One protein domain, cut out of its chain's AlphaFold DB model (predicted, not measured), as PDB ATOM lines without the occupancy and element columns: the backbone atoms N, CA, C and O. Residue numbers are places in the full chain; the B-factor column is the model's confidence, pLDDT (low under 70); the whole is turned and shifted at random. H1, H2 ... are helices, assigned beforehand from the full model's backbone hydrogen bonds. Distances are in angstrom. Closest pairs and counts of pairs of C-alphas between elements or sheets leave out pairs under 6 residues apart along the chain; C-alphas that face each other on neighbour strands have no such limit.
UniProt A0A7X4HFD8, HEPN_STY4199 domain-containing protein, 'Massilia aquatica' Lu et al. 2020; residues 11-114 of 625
ATOM      1  N   LEU A  11      16.765 -28.066  26.482       89.75
ATOM      2  CA  LEU A  11      15.475 -27.895  25.812       89.75
ATOM      3  C   LEU A  11      14.266 -28.046  26.760       89.75
ATOM      4  O   LEU A  11      13.404 -27.167  26.720       89.75
ATOM      5  N   PRO A  12      14.195 -29.061  27.652       91.69
ATOM      6  CA  PRO A  12      13.085 -29.167  28.601       91.69
ATOM      7  C   PRO A  12      12.949 -27.922  29.483       91.69
ATOM      8  O   PRO A  12      11.861 -27.369  29.593       91.69
ATOM      9  N   ALA A  13      14.062 -27.399  30.011       91.62
ATOM     10  CA  ALA A  13      14.049 -26.193  30.835       91.62
ATOM     11  C   ALA A  13      13.529 -24.963  30.067       91.62
ATOM     12  O   ALA A  13      12.772 -24.161  30.616       91.62
ATOM     13  N   TYR A  14      13.883 -24.814  28.786       94.75
ATOM     14  CA  TYR A  14      13.349 -23.729  27.959       94.75
ATOM     15  C   TYR A  14      11.846 -23.873  27.708       94.75
ATOM     16  O   TYR A  14      11.125 -22.877  27.745       94.75
ATOM     17  N   LEU A  15      11.360 -25.095  27.480       95.12
ATOM     18  CA  LEU A  15       9.930 -25.351  27.312       95.12
ATOM     19  C   LEU A  15       9.157 -25.080  28.609       95.12
ATOM     20  O   LEU A  15       8.098 -24.463  28.552       95.12
ATOM     21  N   ASP A  16       9.708 -25.436  29.772       95.00
ATOM     22  CA  ASP A  16       9.115 -25.151  31.084       95.00
ATOM     23  C   ASP A  16       8.931 -23.641  31.307       95.00
ATOM     24  O   ASP A  16       7.834 -23.183  31.646       95.00
ATOM     25  N   ILE A  17       9.979 -22.851  31.043       95.94
ATOM     26  CA  ILE A  17       9.916 -21.381  31.096       95.94
ATOM     27  C   ILE A  17       8.885 -20.868  30.080       95.94
ATOM     28  O   ILE A  17       8.073 -19.992  30.387       95.94
ATOM     29  N   GLY A  18       8.881 -21.449  28.878       96.69
ATOM     30  CA  GLY A  18       7.945 -21.122  27.813       96.69
ATOM     31  C   GLY A  18       6.485 -21.332  28.216       96.69
ATOM     32  O   GLY A  18       5.645 -20.479  27.916       96.69
ATOM     33  N   ARG A  19       6.180 -22.428  28.922       97.38
ATOM     34  CA  ARG A  19       4.846 -22.718  29.468       97.38
ATOM     35  C   ARG A  19       4.459 -21.717  30.542       97.38
ATOM     36  O   ARG A  19       3.372 -21.146  30.477       97.38
ATOM     37  N   ALA A  20       5.353 -21.449  31.492       96.31
ATOM     38  CA  ALA A  20       5.102 -20.470  32.546       96.31
ATOM     39  C   ALA A  20       4.805 -19.071  31.973       96.31
ATOM     40  O   ALA A  20       3.863 -18.408  32.417       96.31
ATOM     41  N   GLY A  21       5.555 -18.650  30.950       97.06
ATOM     42  CA  GLY A  21       5.343 -17.377  30.267       97.06
ATOM     43  C   GLY A  21       4.029 -17.315  29.489       97.06
ATOM     44  O   GLY A  21       3.292 -16.339  29.626       97.06
ATOM     45  N   LEU A  22       3.670 -18.367  28.742       97.31
ATOM     46  CA  LEU A  22       2.380 -18.405  28.042       97.31
ATOM     47  C   LEU A  22       1.200 -18.393  29.024       97.31
ATOM     48  O   LEU A  22       0.217 -17.691  28.799       97.31
ATOM     49  N   ALA A  23       1.313 -19.107  30.145       97.12
ATOM     50  CA  ALA A  23       0.310 -19.078  31.204       97.12
ATOM     51  C   ALA A  23       0.157 -17.679  31.824       97.12
ATOM     52  O   ALA A  23      -0.959 -17.264  32.140       97.12
ATOM     53  N   ALA A  24       1.255 -16.934  31.983       97.31
ATOM     54  CA  ALA A  24       1.212 -15.548  32.443       97.31
ATOM     55  C   ALA A  24       0.494 -14.633  31.436       97.31
ATOM     56  O   ALA A  24      -0.366 -13.853  31.841       97.31
ATOM     57  N   ILE A  25       0.750 -14.804  30.135       97.62
ATOM     58  CA  ILE A  25       0.031 -14.090  29.068       97.62
ATOM     59  C   ILE A  25      -1.470 -14.397  29.107       97.62
ATOM     60  O   ILE A  25      -2.280 -13.472  29.083       97.62
ATOM     61  N   VAL A  26      -1.857 -15.672  29.216       97.25
ATOM     62  CA  VAL A  26      -3.274 -16.068  29.305       97.25
ATOM     63  C   VAL A  26      -3.958 -15.384  30.493       97.25
ATOM     64  O   VAL A  26      -5.024 -14.796  30.310       97.25
ATOM     65  N   ARG A  27      -3.320 -15.372  31.675       96.38
ATOM     66  CA  ARG A  27      -3.833 -14.653  32.859       96.38
ATOM     67  C   ARG A  27      -3.959 -13.157  32.625       96.38
ATOM     68  O   ARG A  27      -4.981 -12.572  32.969       96.38
ATOM     69  N   HIS A  28      -2.932 -12.544  32.043       96.50
ATOM     70  CA  HIS A  28      -2.919 -11.111  31.770       96.50
ATOM     71  C   HIS A  28      -4.077 -10.689  30.860       96.50
ATOM     72  O   HIS A  28      -4.697  -9.651  31.072       96.50
ATOM     73  N   LEU A  29      -4.419 -11.537  29.890       95.88
ATOM     74  CA  LEU A  29      -5.528 -11.322  28.963       95.88
ATOM     75  C   LEU A  29      -6.905 -11.678  29.554       95.88
ATOM     76  O   LEU A  29      -7.892 -11.692  28.815       95.88
ATOM     77  N   GLY A  30      -6.987 -11.964  30.857       92.56
ATOM     78  CA  GLY A  30      -8.224 -12.294  31.568       92.56
ATOM     79  C   GLY A  30      -8.700 -13.737  31.386       92.56
ATOM     80  O   GLY A  30      -9.841 -14.039  31.723       92.56
ATOM     81  N   GLY A  31      -7.862 -14.620  30.836       91.88
ATOM     82  CA  GLY A  31      -8.135 -16.051  30.743       91.88
ATOM     83  C   GLY A  31      -7.638 -16.823  31.966       91.88
ATOM     84  O   GLY A  31      -6.719 -16.395  32.663       91.88
ATOM     85  N   ASP A  32      -8.210 -18.003  32.197       91.69
ATOM     86  CA  ASP A  32      -7.706 -18.943  33.199       91.69
ATOM     87  C   ASP A  32      -6.759 -19.966  32.539       91.69
ATOM     88  O   ASP A  32      -7.203 -20.743  31.685       91.69
ATOM     89  N   PRO A  33      -5.458 -20.000  32.894       89.31
ATOM     90  CA  PRO A  33      -4.561 -21.053  32.430       89.31
ATOM     91  C   PRO A  33      -4.931 -22.429  33.015       89.31
ATOM     92  O   PRO A  33      -4.607 -23.446  32.403       89.31
ATOM     93  N   GLY A  34      -5.633 -22.480  34.155       82.44
ATOM     94  CA  GLY A  34      -6.137 -23.705  34.775       82.44
ATOM     95  C   GLY A  34      -5.060 -24.767  35.029       82.44
ATOM     96  O   GLY A  34      -3.902 -24.461  35.303       82.44
ATOM     97  N   GLY A  35      -5.451 -26.043  34.911       82.88
ATOM     98  CA  GLY A  35      -4.555 -27.207  34.986       82.88
ATOM     99  C   GLY A  35      -3.801 -27.516  33.688       82.88
ATOM    100  O   GLY A  35      -3.449 -28.673  33.472       82.88
ATOM    101  N   ALA A  36      -3.613 -26.537  32.793       90.44
ATOM    102  CA  ALA A  36      -2.871 -26.753  31.555       90.44
ATOM    103  C   ALA A  36      -1.399 -27.069  31.859       90.44
ATOM    104  O   ALA A  36      -0.699 -26.286  32.501       90.44
ATOM    105  N   THR A  37      -0.930 -28.218  31.380       91.06
ATOM    106  CA  THR A  37       0.436 -28.711  31.600       91.06
ATOM    107  C   THR A  37       1.305 -28.638  30.350       91.06
ATOM    108  O   THR A  37       2.514 -28.830  30.459       91.06
ATOM    109  N   THR A  38       0.727 -28.322  29.184       96.25
ATOM    110  CA  THR A  38       1.429 -28.240  27.891       96.25
ATOM    111  C   THR A  38       1.269 -26.868  27.229       96.25
ATOM    112  O   THR A  38       0.283 -26.155  27.448       96.25
ATOM    113  N   LEU A  39       2.223 -26.492  26.372       95.94
ATOM    114  CA  LEU A  39       2.134 -25.317  25.502       95.94
ATOM    115  C   LEU A  39       0.913 -25.393  24.586       95.94
ATOM    116  O   LEU A  39       0.296 -24.364  24.330       95.94
ATOM    117  N   ALA A  40       0.552 -26.588  24.105       96.25
ATOM    118  CA  ALA A  40      -0.618 -26.780  23.248       96.25
ATOM    119  C   ALA A  40      -1.905 -26.336  23.956       96.25
ATOM    120  O   ALA A  40      -2.633 -25.490  23.444       96.25
ATOM    121  N   GLN A  41      -2.127 -26.834  25.177       95.75
ATOM    122  CA  GLN A  41      -3.293 -26.478  25.987       95.75
ATOM    123  C   GLN A  41      -3.319 -24.980  26.307       95.75
ATOM    124  O   GLN A  41      -4.359 -24.336  26.210       95.75
ATOM    125  N   LEU A  42      -2.172 -24.397  26.660       97.56
ATOM    126  CA  LEU A  42      -2.075 -22.961  26.927       97.56
ATOM    127  C   LEU A  42      -2.334 -22.115  25.671       97.56
ATOM    128  O   LEU A  42      -2.970 -21.064  25.756       97.56
ATOM    129  N   PHE A  43      -1.889 -22.572  24.500       96.00
ATOM    130  CA  PHE A  43      -2.151 -21.896  23.234       96.00
ATOM    131  C   PHE A  43      -3.633 -21.977  22.843       96.00
ATOM    132  O   PHE A  43      -4.176 -20.995  22.348       96.00
ATOM    133  N   GLU A  44      -4.319 -23.085  23.128       93.69
ATOM    134  CA  GLU A  44      -5.779 -23.181  22.979       93.69
ATOM    135  C   GLU A  44      -6.513 -22.185  23.888       93.69
ATOM    136  O   GLU A  44      -7.469 -21.547  23.450       93.69
ATOM    137  N   ARG A  45      -6.047 -21.980  25.131       94.50
ATOM    138  CA  ARG A  45      -6.605 -20.937  26.015       94.50
ATOM    139  C   ARG A  45      -6.399 -19.539  25.443       94.50
ATOM    140  O   ARG A  45      -7.310 -18.716  25.505       94.50
ATOM    141  N   LEU A  46      -5.231 -19.270  24.863       94.75
ATOM    142  CA  LEU A  46      -4.969 -18.008  24.175       94.75
ATOM    143  C   LEU A  46      -5.885 -17.830  22.949       94.75
ATOM    144  O   LEU A  46      -6.426 -16.744  22.745       94.75
ATOM    145  N   ASP A  47      -6.100 -18.884  22.157       91.56
ATOM    146  CA  ASP A  47      -6.980 -18.829  20.985       91.56
ATOM    147  C   ASP A  47      -8.456 -18.650  21.373       91.56
ATOM    148  O   ASP A  47      -9.180 -17.905  20.715       91.56
ATOM    149  N   ALA A  48      -8.897 -19.228  22.494       90.50
ATOM    150  CA  ALA A  48     -10.219 -18.953  23.056       90.50
ATOM    151  C   ALA A  48     -10.390 -17.463  23.402       90.50
ATOM    152  O   ALA A  48     -11.402 -16.859  23.047       90.50
ATOM    153  N   ARG A  49      -9.365 -16.826  23.991       93.00
ATOM    154  CA  ARG A  49      -9.376 -15.374  24.252       93.00
ATOM    155  C   ARG A  49      -9.445 -14.552  22.971       93.00
ATOM    156  O   ARG A  49     -10.159 -13.554  22.930       93.00
ATOM    157  N   ARG A  50      -8.755 -14.981  21.910       93.69
ATOM    158  CA  ARG A  50      -8.888 -14.367  20.582       93.69
ATOM    159  C   ARG A  50     -10.319 -14.483  20.059       93.69
ATOM    160  O   ARG A  50     -10.842 -13.508  19.533       93.69
ATOM    161  N   MET A  51     -10.941 -15.656  20.172       88.25
ATOM    162  CA  MET A  51     -12.315 -15.871  19.708       88.25
ATOM    163  C   MET A  51     -13.313 -14.975  20.447       88.25
ATOM    164  O   MET A  51     -14.173 -14.374  19.811       88.25
ATOM    165  N   GLU A  52     -13.158 -14.822  21.761       89.25
ATOM    166  CA  GLU A  52     -13.987 -13.924  22.577       89.25
ATOM    167  C   GLU A  52     -13.766 -12.441  22.237       89.25
ATOM    168  O   GLU A  52     -14.709 -11.653  22.267       89.25
ATOM    169  N   ALA A  53     -12.540 -12.062  21.873       87.19
ATOM    170  CA  ALA A  53     -12.201 -10.711  21.432       87.19
ATOM    171  C   ALA A  53     -12.536 -10.427  19.952       87.19
ATOM    172  O   ALA A  53     -12.416  -9.289  19.502       87.19
ATOM    173  N   GLY A  54     -12.930 -11.441  19.175       83.50
ATOM    174  CA  GLY A  54     -13.277 -11.343  17.752       83.50
ATOM    175  C   GLY A  54     -12.090 -11.349  16.779       83.50
ATOM    176  O   GLY A  54     -12.226 -11.846  15.661       83.50
ATOM    177  N   SER A  55     -10.911 -10.860  17.175       86.62
ATOM    178  CA  SER A  55      -9.686 -10.915  16.365       86.62
ATOM    179  C   SER A  55      -8.426 -10.956  17.237       86.62
ATOM    180  O   SER A  55      -8.488 -10.968  18.467       86.62
ATOM    181  N   TRP A  56      -7.255 -11.007  16.596       87.56
ATOM    182  CA  TRP A  56      -5.976 -10.861  17.291       87.56
ATOM    183  C   TRP A  56      -5.683  -9.414  17.707       87.56
ATOM    184  O   TRP A  56      -4.863  -9.223  18.599       87.56
ATOM    185  N   ASP A  57      -6.341  -8.408  17.120       89.38
ATOM    186  CA  ASP A  57      -5.977  -6.996  17.315       89.38
ATOM    187  C   ASP A  57      -6.158  -6.522  18.766       89.38
ATOM    188  O   ASP A  57      -5.234  -5.903  19.300       89.38
ATOM    189  N   PRO A  58      -7.264  -6.848  19.469       92.75
ATOM    190  CA  PRO A  58      -7.414  -6.458  20.870       92.75
ATOM    191  C   PRO A  58      -6.375  -7.126  21.778       92.75
ATOM    192  O   PRO A  58      -5.901  -6.520  22.738       92.75
ATOM    193  N   LEU A  59      -5.991  -8.368  21.465       94.25
ATOM    194  CA  LEU A  59      -4.953  -9.092  22.200       94.25
ATOM    195  C   LEU A  59      -3.574  -8.489  21.917       94.25
ATOM    196  O   LEU A  59      -2.802  -8.292  22.850       94.25
ATOM    197  N   ALA A  60      -3.281  -8.151  20.660       92.31
ATOM    198  CA  ALA A  60      -2.049  -7.479  20.263       92.31
ATOM    199  C   ALA A  60      -1.898  -6.149  21.012       92.31
ATOM    200  O   ALA A  60      -0.879  -5.918  21.660       92.31
ATOM    201  N   GLN A  61      -2.957  -5.332  21.035       93.31
ATOM    202  CA  GLN A  61      -2.984  -4.070  21.771       93.31
ATOM    203  C   GLN A  61      -2.742  -4.273  23.273       93.31
ATOM    204  O   GLN A  61      -1.953  -3.539  23.866       93.31
ATOM    205  N   ALA A  62      -3.372  -5.281  23.885       93.81
ATOM    206  CA  ALA A  62      -3.177  -5.602  25.300       93.81
ATOM    207  C   ALA A  62      -1.745  -6.069  25.626       93.81
ATOM    208  O   ALA A  62      -1.271  -5.858  26.740       93.81
ATOM    209  N   LEU A  63      -1.046  -6.671  24.660       95.25
ATOM    210  CA  LEU A  63       0.350  -7.099  24.783       95.25
ATOM    211  C   LEU A  63       1.361  -6.045  24.293       95.25
ATOM    212  O   LEU A  63       2.568  -6.279  24.355       95.25
ATOM    213  N   GLY A  64       0.895  -4.893  23.797       92.06
ATOM    214  CA  GLY A  64       1.743  -3.846  23.219       92.06
ATOM    215  C   GLY A  64       2.395  -4.229  21.882       92.06
ATOM    216  O   GLY A  64       3.422  -3.653  21.506       92.06
ATOM    217  N   LEU A  65       1.838  -5.212  21.177       91.81
ATOM    218  CA  LEU A  65       2.310  -5.696  19.882       91.81
ATOM    219  C   LEU A  65       1.521  -5.042  18.740       91.81
ATOM    220  O   LEU A  65       0.311  -4.840  18.853       91.81
ATOM    221  N   ASP A  66       2.192  -4.728  17.634       87.06
ATOM    222  CA  ASP A  66       1.514  -4.408  16.376       87.06
ATOM    223  C   ASP A  66       1.011  -5.678  15.657       87.06
ATOM    224  O   ASP A  66       1.216  -6.806  16.115       87.06
ATOM    225  N   ALA A  67       0.314  -5.509  14.529       80.69
ATOM    226  CA  ALA A  67      -0.271  -6.628  13.789       80.69
ATOM    227  C   ALA A  67       0.782  -7.631  13.275       80.69
ATOM    228  O   ALA A  67       0.558  -8.841  13.340       80.69
ATOM    229  N   GLN A  68       1.931  -7.140  12.799       82.31
ATOM    230  CA  GLN A  68       3.011  -7.984  12.290       82.31
ATOM    231  C   GLN A  68       3.699  -8.721  13.443       82.31
ATOM    232  O   GLN A  68       3.907  -9.932  13.381       82.31
ATOM    233  N   GLU A  69       3.989  -8.008  14.530       86.25
ATOM    234  CA  GLU A  69       4.554  -8.592  15.741       86.25
ATOM    235  C   GLU A  69       3.637  -9.662  16.336       86.25
ATOM    236  O   GLU A  69       4.121 -10.702  16.778       86.25
ATOM    237  N   MET A  70       2.318  -9.450  16.323       92.81
ATOM    238  CA  MET A  70       1.363 -10.445  16.806       92.81
ATOM    239  C   MET A  70       1.338 -11.694  15.917       92.81
ATOM    240  O   MET A  70       1.279 -12.825  16.412       92.81
ATOM    241  N   GLU A  71       1.422 -11.522  14.597       86.38
ATOM    242  CA  GLU A  71       1.537 -12.647  13.672       86.38
ATOM    243  C   GLU A  71       2.803 -13.471  13.962       86.38
ATOM    244  O   GLU A  71       2.733 -14.696  14.111       86.38
ATOM    245  N   ASP A  72       3.952 -12.817  14.114       85.88
ATOM    246  CA  ASP A  72       5.227 -13.498  14.341       85.88
ATOM    247  C   ASP A  72       5.328 -14.117  15.743       85.88
ATOM    248  O   ASP A  72       5.824 -15.241  15.889       85.88
ATOM    249  N   PHE A  73       4.742 -13.467  16.751       94.75
ATOM    250  CA  PHE A  73       4.541 -14.022  18.088       94.75
ATOM    251  C   PHE A  73       3.749 -15.339  18.033       94.75
ATOM    252  O   PHE A  73       4.191 -16.365  18.561       94.75
ATOM    253  N   THR A  74       2.600 -15.360  17.344       92.75
ATOM    254  CA  THR A  74       1.768 -16.577  17.254       92.75
ATOM    255  C   THR A  74       2.442 -17.686  16.443       92.75
ATOM    256  O   THR A  74       2.296 -18.867  16.776       92.75
ATOM    257  N   LYS A  75       3.225 -17.349  15.408       91.44
ATOM    258  CA  LYS A  75       4.048 -18.325  14.672       91.44
ATOM    259  C   LYS A  75       5.107 -18.960  15.570       91.44
ATOM    260  O   LYS A  75       5.254 -20.187  15.537       91.44
ATOM    261  N   ALA A  76       5.814 -18.160  16.371       92.75
ATOM    262  CA  ALA A  76       6.822 -18.651  17.310       92.75
ATOM    263  C   ALA A  76       6.197 -19.565  18.375       92.75
ATOM    264  O   ALA A  76       6.678 -20.682  18.574       92.75
ATOM    265  N   ALA A  77       5.068 -19.156  18.965       94.62
ATOM    266  CA  ALA A  77       4.318 -19.966  19.924       94.62
ATOM    267  C   ALA A  77       3.906 -21.324  19.328       94.62
ATOM    268  O   ALA A  77       4.207 -22.377  19.887       94.62
ATOM    269  N   ARG A  78       3.301 -21.330  18.130       93.62
ATOM    270  CA  ARG A  78       2.917 -22.569  17.426       93.62
ATOM    271  C   ARG A  78       4.116 -23.448  17.083       93.62
ATOM    272  O   ARG A  78       3.983 -24.671  17.044       93.62
ATOM    273  N   ARG A  79       5.282 -22.862  16.788       91.69
ATOM    274  CA  ARG A  79       6.505 -23.644  16.573       91.69
ATOM    275  C   ARG A  79       6.937 -24.317  17.873       91.69
ATOM    276  O   ARG A  79       7.193 -25.512  17.816       91.69
ATOM    277  N   ALA A  80       6.942 -23.609  19.002       93.62
ATOM    278  CA  ALA A  80       7.272 -24.179  20.310       93.62
ATOM    279  C   ALA A  80       6.291 -25.288  20.735       93.62
ATOM    280  O   ALA A  80       6.727 -26.331  21.211       93.62
ATOM    281  N   VAL A  81       4.991 -25.130  20.453       94.31
ATOM    282  CA  VAL A  81       3.984 -26.200  20.626       94.31
ATOM    283  C   VAL A  81       4.375 -27.463  19.850       94.31
ATOM    284  O   VAL A  81       4.321 -28.566  20.384       94.31
ATOM    285  N   ARG A  82       4.804 -27.316  18.587       92.06
ATOM    286  CA  ARG A  82       5.260 -28.457  17.775       92.06
ATOM    287  C   ARG A  82       6.556 -29.080  18.288       92.06
ATOM    288  O   ARG A  82       6.732 -30.274  18.095       92.06
ATOM    289  N   VAL A  83       7.449 -28.283  18.875       91.19
ATOM    290  CA  VAL A  83       8.685 -28.785  19.495       91.19
ATOM    291  C   VAL A  83       8.355 -29.651  20.706       91.19
ATOM    292  O   VAL A  83       8.849 -30.763  20.805       91.19
ATOM    293  N   GLU A  84       7.477 -29.181  21.590       93.00
ATOM    294  CA  GLU A  84       7.095 -29.929  22.793       93.00
ATOM    295  C   GLU A  84       6.374 -31.249  22.478       93.00
ATOM    296  O   GLU A  84       6.558 -32.236  23.186       93.00
ATOM    297  N   ALA A  85       5.563 -31.281  21.416       87.50
ATOM    298  CA  ALA A  85       4.792 -32.463  21.028       87.50
ATOM    299  C   ALA A  85       5.541 -33.434  20.095       87.50
ATOM    300  O   ALA A  85       5.075 -34.550  19.863       87.50
ATOM    301  N   GLY A  86       6.641 -32.993  19.481       82.94
ATOM    302  CA  GLY A  86       7.328 -33.713  18.413       82.94
ATOM    303  C   GLY A  86       8.563 -34.482  18.883       82.94
ATOM    304  O   GLY A  86       9.074 -34.241  19.975       82.94
ATOM    305  N   PRO A  87       9.088 -35.402  18.053       74.88
ATOM    306  CA  PRO A  87      10.415 -35.954  18.287       74.88
ATOM    307  C   PRO A  87      11.476 -34.841  18.178       74.88
ATOM    308  O   PRO A  87      11.306 -33.955  17.332       74.88
ATOM    309  N   PRO A  88      12.579 -34.911  18.951       76.12
ATOM    310  CA  PRO A  88      13.634 -33.904  18.910       76.12
ATOM    311  C   PRO A  88      14.196 -33.700  17.500       76.12
ATOM    312  O   PRO A  88      14.554 -34.659  16.811       76.12
ATOM    313  N   ALA A  89      14.316 -32.444  17.087       80.88
ATOM    314  CA  ALA A  89      14.944 -32.018  15.845       80.88
ATOM    315  C   ALA A  89      16.071 -31.008  16.107       80.88
ATOM    316  O   ALA A  89      16.101 -30.324  17.126       80.88
ATOM    317  N   ALA A  90      16.989 -30.876  15.144       75.38
ATOM    318  CA  ALA A  90      18.167 -30.016  15.273       75.38
ATOM    319  C   ALA A  90      17.828 -28.541  15.583       75.38
ATOM    320  O   ALA A  90      18.555 -27.892  16.324       75.38
ATOM    321  N   SER A  91      16.704 -28.025  15.069       86.81
ATOM    322  CA  SER A  91      16.281 -26.627  15.254       86.81
ATOM    323  C   SER A  91      15.381 -26.381  16.472       86.81
ATOM    324  O   SER A  91      14.887 -25.264  16.657       86.81
ATOM    325  N   ASP A  92      15.134 -27.395  17.303       90.50
ATOM    326  CA  ASP A  92      14.158 -27.303  18.392       90.50
ATOM    327  C   ASP A  92      14.628 -26.406  19.538       90.50
ATOM    328  O   ASP A  92      13.834 -25.626  20.071       90.50
ATOM    329  N   GLU A  93      15.922 -26.434  19.868       90.12
ATOM    330  CA  GLU A  93      16.498 -25.526  20.865       90.12
ATOM    331  C   GLU A  93      16.376 -24.063  20.410       90.12
ATOM    332  O   GLU A  93      15.926 -23.205  21.172       90.12
ATOM    333  N   VAL A  94      16.682 -23.790  19.136       93.56
ATOM    334  CA  VAL A  94      16.536 -22.457  18.532       93.56
ATOM    335  C   VAL A  94      15.078 -22.006  18.549       93.56
ATOM    336  O   VAL A  94      14.787 -20.865  18.901       93.56
ATOM    337  N   ALA A  95      14.141 -22.887  18.201       95.06
ATOM    338  CA  ALA A  95      12.717 -22.581  18.240       95.06
ATOM    339  C   ALA A  95      12.223 -22.251  19.660       95.06
ATOM    340  O   ALA A  95      11.479 -21.281  19.830       95.06
ATOM    341  N   ALA A  96      12.651 -23.013  20.669       96.00
ATOM    342  CA  ALA A  96      12.308 -22.756  22.065       96.00
ATOM    343  C   ALA A  96      12.894 -21.421  22.553       96.00
ATOM    344  O   ALA A  96      12.178 -20.608  23.132       96.00
ATOM    345  N   LEU A  97      14.160 -21.137  22.248       96.31
ATOM    346  CA  LEU A  97      14.793 -19.863  22.596       96.31
ATOM    347  C   LEU A  97      14.147 -18.668  21.878       96.31
ATOM    348  O   LEU A  97      13.935 -17.627  22.497       96.31
ATOM    349  N   ARG A  98      13.761 -18.805  20.601       96.19
ATOM    350  CA  ARG A  98      13.003 -17.765  19.878       96.19
ATOM    351  C   ARG A  98      11.659 -17.487  20.541       96.19
ATOM    352  O   ARG A  98      11.240 -16.335  20.602       96.19
ATOM    353  N   TRP A  99      10.995 -18.527  21.044       97.38
ATOM    354  CA  TRP A  99       9.780 -18.364  21.834       97.38
ATOM    355  C   TRP A  99      10.046 -17.595  23.136       97.38
ATOM    356  O   TRP A  99       9.331 -16.638  23.433       97.38
ATOM    357  N   LEU A 100      11.119 -17.920  23.865       97.69
ATOM    358  CA  LEU A 100      11.507 -17.164  25.062       97.69
ATOM    359  C   LEU A 100      11.840 -15.696  24.756       97.69
ATOM    360  O   LEU A 100      11.448 -14.818  25.517       97.69
ATOM    361  N   ASN A 101      12.488 -15.403  23.627       96.25
ATOM    362  CA  ASN A 101      12.796 -14.027  23.217       96.25
ATOM    363  C   ASN A 101      11.514 -13.215  22.946       96.25
ATOM    364  O   ASN A 101      11.434 -12.035  23.282       96.25
ATOM    365  N   TRP A 102      10.472 -13.850  22.395       96.75
ATOM    366  CA  TRP A 102       9.153 -13.226  22.256       96.75
ATOM    367  C   TRP A 102       8.489 -12.952  23.607       96.75
ATOM    368  O   TRP A 102       7.911 -11.882  23.792       96.75
ATOM    369  N   LEU A 103       8.609 -13.872  24.566       97.56
ATOM    370  CA  LEU A 103       8.129 -13.665  25.934       97.56
ATOM    371  C   LEU A 103       8.841 -12.493  26.629       97.56
ATOM    372  O   LEU A 103       8.180 -11.677  27.268       97.56
ATOM    373  N   GLU A 104      10.160 -12.361  26.461       94.38
ATOM    374  CA  GLU A 104      10.922 -11.204  26.955       94.38
ATOM    375  C   GLU A 104      10.463  -9.895  26.300       94.38
ATOM    376  O   GLU A 104      10.288  -8.894  26.994       94.38
ATOM    377  N   ARG A 105      10.203  -9.899  24.985       93.94
ATOM    378  CA  ARG A 105       9.694  -8.721  24.259       93.94
ATOM    379  C   ARG A 105       8.312  -8.297  24.753       93.94
ATOM    380  O   ARG A 105       8.080  -7.105  24.943       93.94
ATOM    381  N   VAL A 106       7.410  -9.252  24.990       96.06
ATOM    382  CA  VAL A 106       6.095  -8.968  25.588       96.06
ATOM    383  C   VAL A 106       6.262  -8.425  27.003       96.06
ATOM    384  O   VAL A 106       5.623  -7.436  27.335       96.06
ATOM    385  N   GLN A 107       7.148  -8.995  27.822       95.00
ATOM    386  CA  GLN A 107       7.403  -8.487  29.173       95.00
ATOM    387  C   GLN A 107       7.980  -7.064  29.174       95.00
ATOM    388  O   GLN A 107       7.631  -6.260  30.036       95.00
ATOM    389  N   GLU A 108       8.861  -6.743  28.225       91.25
ATOM    390  CA  GLU A 108       9.440  -5.404  28.066       91.25
ATOM    391  C   GLU A 108       8.370  -4.376  27.676       91.25
ATOM    392  O   GLU A 108       8.345  -3.271  28.218       91.25
ATOM    393  N   LYS A 109       7.461  -4.748  26.767       93.31
ATOM    394  CA  LYS A 109       6.373  -3.884  26.290       93.31
ATOM    395  C   LYS A 109       5.203  -3.790  27.267       93.31
ATOM    396  O   LYS A 109       4.576  -2.738  27.357       93.31
ATOM    397  N   GLN A 110       4.934  -4.863  28.004       95.31
ATOM    398  CA  GLN A 110       3.817  -4.983  28.929       95.31
ATOM    399  C   GLN A 110       4.254  -5.629  30.256       95.31
ATOM    400  O   GLN A 110       3.961  -6.800  30.522       95.31
ATOM    401  N   PRO A 111       4.899  -4.864  31.160       94.44
ATOM    402  CA  PRO A 111       5.430  -5.404  32.413       94.44
ATOM    403  C   PRO A 111       4.372  -6.022  33.338       94.44
ATOM    404  O   PRO A 111       4.680  -6.926  34.119       94.44
ATOM    405  N   ALA A 112       3.124  -5.553  33.231       93.25
ATOM    406  CA  ALA A 112       1.974  -6.052  33.982       93.25
ATOM    407  C   ALA A 112       1.575  -7.494  33.616       93.25
ATOM    408  O   ALA A 112       0.773  -8.097  34.329       93.25
ATOM    409  N   ALA A 113       2.122  -8.061  32.534       92.12
ATOM    410  CA  ALA A 113       1.934  -9.470  32.201       92.12
ATOM    411  C   ALA A 113       2.628 -10.408  33.205       92.12
ATOM    412  O   ALA A 113       2.220 -11.561  33.342       92.12
ATOM    413  N   GLY A 114       3.640  -9.919  33.937       92.81
ATOM    414  CA  GLY A 114       4.319 -10.685  34.986       92.81
ATOM    415  C   GLY A 114       5.036 -11.931  34.459       92.81
ATOM    416  O   GLY A 114       5.124 -12.941  35.155       92.81
TER     417      GLY A 114
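What this domain is: This is residues 11 to 114 of the 625 residues of the protein "HEPN_STY4199 domain-containing protein" of 'Massilia aquatica' Lu et al. 2020 (UniProt A0A7X4HFD8). Four helices, H4, H5, H1 and H2, make a compact bundle in which each touches the next and H2 also touches H4, while short H3 lies across one end. H1, H2 and H5 run one way and H4 the other, and the link of residues 29 to 38 runs back along the bundle from H1 to H2. The printed part has 104 residues with five named helices, H1 to H5 in order, and no named strand: all helix. It is compact, with a radius of gyration of the C-alphas of 12.7 A and spans of 35 by 27 by 22 A.

Where its parts are: H4, the longest helix, is residues 67 to 85, 27.3 A, beginning at C-alpha 67 (-0.271, -6.628, 13.789). H5 is residues 92 to 109, 25.9 A, ending at C-alpha 109 (6.373, -3.884, 26.290). H1 is residues 11 to 28, 25.6 A, beginning at C-alpha 11 (15.475, -27.895, 25.812). H2 is residues 39 to 53, 20.9 A, and H3 residues 57 to 63.

How they stand to each other: H4 and H5 form a helical hairpin at a steep tilt of 39 degrees; their closest C-alphas, Ala 76 and Trp 99, are 5.4 A apart. H5 touches H1, the same way at 32 degrees, a shallow tilt, closest at C-alphas 93 and 11, 5.6 A. H1 touches H2 with residues 18 to 26 alone, closest at C-alphas 19 and 39, 5.5 A. H2 touches H4 with residues 39 to 43 alone, opposite ways, closest at C-alphas 39 and 81, 5.3 A. H2 and H5 are apart. H3 and H4 only just touch, with 3 pairs of C-alphas within 8 A, and only at the corner, closest at C-alphas 60 and 70, 5.7 A. In H1 to H5 every O i to N i+4 pair is within hydrogen-bond range.

The domain as a whole: The two C-alphas farthest apart, of Glu 52 and Ala 90, are 36.7 A apart. The printed part has no cut, no link is long, and no printed residue is under 70 in pLDDT.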